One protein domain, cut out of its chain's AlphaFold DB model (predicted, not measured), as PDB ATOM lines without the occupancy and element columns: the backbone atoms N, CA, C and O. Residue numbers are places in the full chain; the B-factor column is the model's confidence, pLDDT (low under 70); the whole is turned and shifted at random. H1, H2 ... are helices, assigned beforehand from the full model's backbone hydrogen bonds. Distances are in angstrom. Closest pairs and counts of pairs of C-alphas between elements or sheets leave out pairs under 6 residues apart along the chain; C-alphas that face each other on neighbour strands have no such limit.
ATOM      1  N   ARG A 135      96.625  78.634  35.963       68.62
ATOM      2  CA  ARG A 135      97.695  77.693  35.634       68.62
ATOM      3  C   ARG A 135      97.248  76.234  35.759       68.62
ATOM      4  O   ARG A 135      97.558  75.453  34.864       68.62
ATOM      5  N   ASP A 136      96.502  75.882  36.803       69.88
ATOM      6  CA  ASP A 136      95.957  74.529  36.982       69.88
ATOM      7  C   ASP A 136      94.910  74.204  35.922       69.88
ATOM      8  O   ASP A 136      94.897  73.090  35.407       69.88
ATOM      9  N   ARG A 137      94.100  75.191  35.517       68.81
ATOM     10  CA  ARG A 137      93.184  75.058  34.376       68.81
ATOM     11  C   ARG A 137      93.951  74.749  33.101       68.81
ATOM     12  O   ARG A 137      93.653  73.759  32.454       68.81
ATOM     13  N   MET A 138      95.004  75.508  32.784       72.56
ATOM     14  CA  MET A 138      95.822  75.227  31.596       72.56
ATOM     15  C   MET A 138      96.473  73.836  31.632       72.56
ATOM     16  O   MET A 138      96.556  73.179  30.595       72.56
ATOM     17  N   ILE A 139      96.937  73.378  32.800       77.88
ATOM     18  CA  ILE A 139      97.519  72.036  32.958       77.88
ATOM     19  C   ILE A 139      96.436  70.965  32.766       77.88
ATOM     20  O   ILE A 139      96.616  70.083  31.931       77.88
ATOM     21  N   LYS A 140      95.282  71.091  33.435       78.75
ATOM     22  CA  LYS A 140      94.136  70.181  33.276       78.75
ATOM     23  C   LYS A 140      93.637  70.136  31.831       78.75
ATOM     24  O   LYS A 140      93.418  69.048  31.305       78.75
ATOM     25  N   SER A 141      93.497  71.283  31.163       77.56
ATOM     26  CA  SER A 141      93.068  71.345  29.763       77.56
ATOM     27  C   SER A 141      94.085  70.670  28.835       77.56
ATOM     28  O   SER A 141      93.692  69.973  27.901       77.56
ATOM     29  N   ARG A 142      95.392  70.803  29.107       81.75
ATOM     30  CA  ARG A 142      96.442  70.109  28.345       81.75
ATOM     31  C   ARG A 142      96.400  68.595  28.554       81.75
ATOM     32  O   ARG A 142      96.449  67.854  27.573       81.75
ATOM     33  N   ASP A 143      96.304  68.145  29.799       81.31
ATOM     34  CA  ASP A 143      96.305  66.722  30.144       81.31
ATOM     35  C   ASP A 143      95.024  66.036  29.623       81.31
ATOM     36  O   ASP A 143      95.076  64.945  29.053       81.31
ATOM     37  N   ARG A 144      93.879  66.733  29.673       80.19
ATOM     38  CA  ARG A 144      92.629  66.316  29.019       80.19
ATOM     39  C   ARG A 144      92.806  66.163  27.513       80.19
ATOM     40  O   ARG A 144      92.379  65.161  26.943       80.19
ATOM     41  N   GLN A 145      93.423  67.145  26.861       83.50
ATOM     42  CA  GLN A 145      93.612  67.110  25.415       83.50
ATOM     43  C   GLN A 145      94.517  65.946  24.983       83.50
ATOM     44  O   GLN A 145      94.289  65.346  23.932       83.50
ATOM     45  N   GLN A 146      95.502  65.583  25.809       84.00
ATOM     46  CA  GLN A 146      96.307  64.373  25.618       84.00
ATOM     47  C   GLN A 146      95.474  63.095  25.780       84.00
ATOM     48  O   GLN A 146      95.595  62.183  24.962       84.00
ATOM     49  N   GLN A 147      94.610  63.031  26.795       84.62
ATOM     50  CA  GLN A 147      93.745  61.875  27.031       84.62
ATOM     51  C   GLN A 147      92.724  61.669  25.904       84.62
ATOM     52  O   GLN A 147      92.528  60.540  25.459       84.62
ATOM     53  N   LEU A 148      92.111  62.744  25.402       83.94
ATOM     54  CA  LEU A 148      91.181  62.675  24.272       83.94
ATOM     55  C   LEU A 148      91.874  62.160  23.007       83.94
ATOM     56  O   LEU A 148      91.348  61.270  22.350       83.94
ATOM     57  N   LEU A 149      93.090  62.639  22.719       86.69
ATOM     58  CA  LEU A 149      93.867  62.154  21.578       86.69
ATOM     59  C   LEU A 149      94.159  60.645  21.668       86.69
ATOM     60  O   LEU A 149      94.165  59.959  20.648       86.69
ATOM     61  N   LEU A 150      94.405  60.118  22.871       86.44
ATOM     62  CA  LEU A 150      94.617  58.682  23.083       86.44
ATOM     63  C   LEU A 150      93.352  57.861  22.808       86.44
ATOM     64  O   LEU A 150      93.442  56.811  22.174       86.44
ATOM     65  N   LEU A 151      92.189  58.338  23.256       83.81
ATOM     66  CA  LEU A 151      90.906  57.677  23.005       83.81
ATOM     67  C   LEU A 151      90.547  57.701  21.516       83.81
ATOM     68  O   LEU A 151      90.199  56.663  20.957       83.81
ATOM     69  N   ASP A 152      90.714  58.845  20.851       84.38
ATOM     70  CA  ASP A 152      90.441  58.983  19.417       84.38
ATOM     71  C   ASP A 152      91.405  58.139  18.572       84.38
ATOM     72  O   ASP A 152      91.012  57.579  17.546       84.38
ATOM     73  N   LYS A 153      92.652  57.961  19.030       86.44
ATOM     74  CA  LYS A 153      93.593  57.008  18.429       86.44
ATOM     75  C   LYS A 153      93.080  55.572  18.534       86.44
ATOM     76  O   LYS A 153      93.071  54.871  17.528       86.44
ATOM     77  N   GLN A 154      92.638  55.140  19.715       85.62
ATOM     78  CA  GLN A 154      92.076  53.798  19.904       85.62
ATOM     79  C   GLN A 154      90.814  53.593  19.061       85.62
ATOM     80  O   GLN A 154      90.641  52.544  18.441       85.62
ATOM     81  N   LEU A 155      89.952  54.609  18.987       78.56
ATOM     82  CA  LEU A 155      88.743  54.558  18.177       78.56
ATOM     83  C   LEU A 155      89.076  54.436  16.687       78.56
ATOM     84  O   LEU A 155      88.468  53.620  16.004       78.56
ATOM     85  N   PHE A 156      90.081  55.170  16.203       84.62
ATOM     86  CA  PHE A 156      90.597  55.011  14.843       84.62
ATOM     87  C   PHE A 156      91.216  53.623  14.605       84.62
ATOM     88  O   PHE A 156      91.005  53.028  13.550       84.62
ATOM     89  N   GLU A 157      91.968  53.074  15.563       84.12
ATOM     90  CA  GLU A 157      92.546  51.727  15.446       84.12
ATOM     91  C   GLU A 157      91.460  50.645  15.290       84.12
ATOM     92  O   GLU A 157      91.676  49.672  14.558       84.12
ATOM     93  N   LEU A 158      90.293  50.850  15.919       78.88
ATOM     94  CA  LEU A 158      89.109  49.990  15.824       78.88
ATOM     95  C   LEU A 158      88.285  50.228  14.551       78.88
ATOM     96  O   LEU A 158      87.874  49.265  13.908       78.88
ATOM     97  N   SER A 159      88.027  51.487  14.187       81.94
ATOM     98  CA  SER A 159      87.149  51.836  13.061       81.94
ATOM     99  C   SER A 159      87.853  51.774  11.708       81.94
ATOM    100  O   SER A 159      87.214  51.488  10.698       81.94
ATOM    101  N   ARG A 160      89.165  52.052  11.682       83.12
ATOM    102  CA  ARG A 160      89.988  52.241  10.474       83.12
ATOM    103  C   ARG A 160      89.414  53.268   9.490       83.12
ATOM    104  O   ARG A 160      89.755  53.248   8.309       83.12
ATOM    105  N   ASP A 161      88.590  54.186   9.987       86.38
ATOM    106  CA  ASP A 161      87.991  55.266   9.210       86.38
ATOM    107  C   ASP A 161      88.974  56.441   9.092       86.38
ATOM    108  O   ASP A 161      89.285  57.140  10.063       86.38
ATOM    109  N   TYR A 162      89.505  56.634   7.886       85.56
ATOM    110  CA  TYR A 162      90.493  57.670   7.594       85.56
ATOM    111  C   TYR A 162      89.898  59.078   7.568       85.56
ATOM    112  O   TYR A 162      90.590  60.016   7.968       85.56
ATOM    113  N   ASP A 163      88.637  59.228   7.160       80.69
ATOM    114  CA  ASP A 163      87.971  60.527   7.155       80.69
ATOM    115  C   ASP A 163      87.756  60.981   8.597       80.69
ATOM    116  O   ASP A 163      88.134  62.097   8.959       80.69
ATOM    117  N   PHE A 164      87.269  60.086   9.460       85.06
ATOM    118  CA  PHE A 164      87.198  60.317  10.904       85.06
ATOM    119  C   PHE A 164      88.564  60.714  11.490       85.06
ATOM    120  O   PHE A 164      88.685  61.740  12.165       85.06
ATOM    121  N   GLY A 165      89.614  59.946  11.178       85.31
ATOM    122  CA  GLY A 165      90.968  60.211  11.665       85.31
ATOM    123  C   GLY A 165      91.495  61.595  11.268       85.31
ATOM    124  O   GLY A 165      92.114  62.272  12.090       85.31
ATOM    125  N   GLN A 166      91.228  62.044  10.039       85.19
ATOM    126  CA  GLN A 166      91.652  63.361   9.557       85.19
ATOM    127  C   GLN A 166      90.917  64.499  10.284       85.19
ATOM    128  O   GLN A 166      91.545  65.468  10.717       85.19
ATOM    129  N   HIS A 167      89.605  64.355  10.499       84.25
ATOM    130  CA  HIS A 167      88.804  65.340  11.231       84.25
ATOM    131  C   HIS A 167      89.238  65.460  12.701       84.25
ATOM    132  O   HIS A 167      89.380  66.577  13.217       84.25
ATOM    133  N   CYS A 168      89.502  64.334  13.371       84.38
ATOM    134  CA  CYS A 168      90.043  64.325  14.732       84.38
ATOM    135  C   CYS A 168      91.423  64.993  14.792       84.38
ATOM    136  O   CYS A 168      91.669  65.819  15.675       84.38
ATOM    137  N   ASN A 169      92.307  64.718  13.825       87.94
ATOM    138  CA  ASN A 169      93.624  65.354  13.749       87.94
ATOM    139  C   ASN A 169      93.517  66.885  13.668       87.94
ATOM    140  O   ASN A 169      94.130  67.593  14.471       87.94
ATOM    141  N   ASP A 170      92.697  67.401  12.752       84.75
ATOM    142  CA  ASP A 170      92.516  68.843  12.560       84.75
ATOM    143  C   ASP A 170      91.908  69.515  13.798       84.75
ATOM    144  O   ASP A 170      92.282  70.633  14.169       84.75
ATOM    145  N   SER A 171      90.994  68.825  14.485       86.25
ATOM    146  CA  SER A 171      90.437  69.271  15.763       86.25
ATOM    147  C   SER A 171      91.516  69.384  16.846       86.25
ATOM    148  O   SER A 171      91.702  70.453  17.434       86.25
ATOM    149  N   HIS A 172      92.305  68.325  17.054       88.00
ATOM    150  CA  HIS A 172      93.342  68.313  18.081       88.00
ATOM    151  C   HIS A 172      94.464  69.320  17.819       88.00
ATOM    152  O   HIS A 172      94.941  69.953  18.762       88.00
ATOM    153  N   VAL A 173      94.865  69.511  16.559       86.44
ATOM    154  CA  VAL A 173      95.878  70.504  16.177       86.44
ATOM    155  C   VAL A 173      95.379  71.930  16.426       86.44
ATOM    156  O   VAL A 173      96.144  72.767  16.912       86.44
ATOM    157  N   ARG A 174      94.105  72.230  16.127       85.00
ATOM    158  CA  ARG A 174      93.507  73.544  16.434       85.00
ATOM    159  C   ARG A 174      93.509  73.823  17.932       85.00
ATOM    160  O   ARG A 174      93.925  74.908  18.341       85.00
ATOM    161  N   GLU A 175      93.125  72.843  18.742       82.75
ATOM    162  CA  GLU A 175      93.070  73.020  20.192       82.75
ATOM    163  C   GLU A 175      94.467  73.107  20.817       82.75
ATOM    164  O   GLU A 175      94.723  73.963  21.661       82.75
ATOM    165  N   ALA A 176      95.432  72.318  20.336       83.50
ATOM    166  CA  ALA A 176      96.819  72.420  20.786       83.50
ATOM    167  C   ALA A 176      97.424  73.808  20.503       83.50
ATOM    168  O   ALA A 176      98.152  74.346  21.339       83.50
ATOM    169  N   LYS A 177      97.088  74.420  19.357       84.44
ATOM    170  CA  LYS A 177      97.473  75.806  19.041       84.44
ATOM    171  C   LYS A 177      96.812  76.814  19.985       84.44
ATOM    172  O   LYS A 177      97.488  77.744  20.419       84.44
ATOM    173  N   ARG A 178      95.531  76.626  20.332       81.06
ATOM    174  CA  ARG A 178      94.811  77.468  21.309       81.06
ATOM    175  C   ARG A 178      95.449  77.399  22.699       81.06
ATOM    176  O   ARG A 178      95.576  78.425  23.356       81.06
ATOM    177  N   LEU A 179      95.933  76.222  23.094       79.88
ATOM    178  CA  LEU A 179      96.691  76.003  24.333       79.88
ATOM    179  C   LEU A 179      98.151  76.505  24.265       79.88
ATOM    180  O   LEU A 179      98.924  76.287  25.197       79.88
ATOM    181  N   GLY A 180      98.561  77.156  23.170       80.06
ATOM    182  CA  GLY A 180      99.902  77.724  23.003       80.06
ATOM    183  C   GLY A 180     101.014  76.693  22.774       80.06
ATOM    184  O   GLY A 180     102.196  77.041  22.841       80.06
ATOM    185  N   LEU A 181     100.674  75.430  22.493       82.19
ATOM    186  CA  LEU A 181     101.654  74.376  22.240       82.19
ATOM    187  C   LEU A 181     102.290  74.556  20.859       82.19
ATOM    188  O   LEU A 181     101.615  74.805  19.857       82.19
ATOM    189  N   ARG A 182     103.613  74.397  20.795       79.56
ATOM    190  CA  ARG A 182     104.373  74.399  19.541       79.56
ATOM    191  C   ARG A 182     104.900  72.994  19.269       79.56
ATOM    192  O   ARG A 182     105.383  72.351  20.205       79.56
ATOM    193  N   PRO A 183     104.844  72.521  18.013       78.62
ATOM    194  CA  PRO A 183     105.428  71.237  17.684       78.62
ATOM    195  C   PRO A 183     106.946  71.324  17.908       78.62
ATOM    196  O   PRO A 183     107.540  72.394  17.727       78.62
ATOM    197  N   PRO A 205      96.792  59.044  10.576       85.38
ATOM    198  CA  PRO A 205      96.075  60.299  10.314       85.38
ATOM    199  C   PRO A 205      96.183  61.310  11.471       85.38
ATOM    200  O   PRO A 205      96.268  62.507  11.241       85.38
ATOM    201  N   LEU A 206      96.309  60.830  12.715       85.38
ATOM    202  CA  LEU A 206      96.555  61.651  13.920       85.38
ATOM    203  C   LEU A 206      98.024  62.082  14.155       85.38
ATOM    204  O   LEU A 206      98.369  62.555  15.239       85.38
ATOM    205  N   HIS A 207      98.932  61.860  13.204       84.62
ATOM    206  CA  HIS A 207     100.372  62.059  13.409       84.62
ATOM    207  C   HIS A 207     100.748  63.492  13.801       84.62
ATOM    208  O   HIS A 207     101.611  63.692  14.662       84.62
ATOM    209  N   ASP A 208     100.089  64.492  13.222       83.06
ATOM    210  CA  ASP A 208     100.396  65.884  13.533       83.06
ATOM    211  C   ASP A 208      99.906  66.256  14.933       83.06
ATOM    212  O   ASP A 208     100.663  66.847  15.706       83.06
ATOM    213  N   ALA A 209      98.712  65.811  15.328       84.62
ATOM    214  CA  ALA A 209      98.220  65.957  16.694       84.62
ATOM    215  C   ALA A 209      99.158  65.305  17.732       84.62
ATOM    216  O   ALA A 209      99.480  65.923  18.753       84.62
ATOM    217  N   MET A 210      99.686  64.107  17.445       85.94
ATOM    218  CA  MET A 210     100.663  63.425  18.311       85.94
ATOM    219  C   MET A 210     101.958  64.233  18.492       85.94
ATOM    220  O   MET A 210     102.512  64.267  19.596       85.94
ATOM    221  N   ARG A 211     102.419  64.955  17.458       85.00
ATOM    222  CA  ARG A 211     103.591  65.847  17.558       85.00
ATOM    223  C   ARG A 211     103.353  67.041  18.474       85.00
ATOM    224  O   ARG A 211     104.262  67.426  19.208       85.00
ATOM    225  N   TYR A 212     102.163  67.633  18.428       81.50
ATOM    226  CA  TYR A 212     101.807  68.773  19.275       81.50
ATOM    227  C   TYR A 212     101.686  68.385  20.752       81.50
ATOM    228  O   TYR A 212     102.116  69.137  21.626       81.50
ATOM    229  N   LEU A 213     101.126  67.206  21.026       79.31
ATOM    230  CA  LEU A 213     100.758  66.774  22.376       79.31
ATOM    231  C   LEU A 213     101.768  65.801  23.014       79.31
ATOM    232  O   LEU A 213     101.566  65.391  24.154       79.31
ATOM    233  N   ARG A 214     102.884  65.491  22.329       71.44
ATOM    234  CA  ARG A 214     103.970  64.590  22.782       71.44
ATOM    235  C   ARG A 214     103.477  63.228  23.279       71.44
ATOM    236  O   ARG A 214     103.998  62.686  24.252       71.44
TER     237      ARG A 214
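Overview. This is residues 135 to 183 and 205 to 214 of the 381 residues of an uncharacterized protein of Trypanosoma cruzi marinkellei (UniProt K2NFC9). A long helical hairpin, H1 and H2 side by side, has the short helix H3 packed on both, the three centres making a triangle. The printed part has 59 residues with three named helices, in the order H1, H2, H3, and no named strand: all helix. It is compact, with a radius of gyration of the C-alphas of 11.3 A, and a rod in outline, spanning 37 by 17 by 15 A.

Arrangement. H1, residues 135 to 159, and H2, residues 162 to 178, form a hairpin, opposite ways at a shallow tilt of 8 degrees; their closest C-alphas, Phe 156 and Gly 165, are 6.1 A apart. H3, residues 207 to 213, touches H2 at residues 169 to 176 alone, closest C-alphas Val 173 and Ala 209, 5.1 A, the same way at a shallow 27 degrees. H3 touches H1 at residues 145 to 149 alone, closest C-alphas Gln 146 and Leu 213, 6.0 A. In H1, H2 and H3 every O i to N i+4 pair is within hydrogen-bond range.

Along the chain. H1 runs 35.9 A from C-alpha 135 (97.695, 77.693, 35.634); H2 runs 24.5 A; H3 ends at C-alpha 213 (100.758, 66.774, 22.376).

Size, cuts and confidence. The link H1 to H2 is tight. Residues 184 to 204 are cut out; C-alphas 183 and 205 are 16.2 A apart. Residues 135 to 137 are under pLDDT 70.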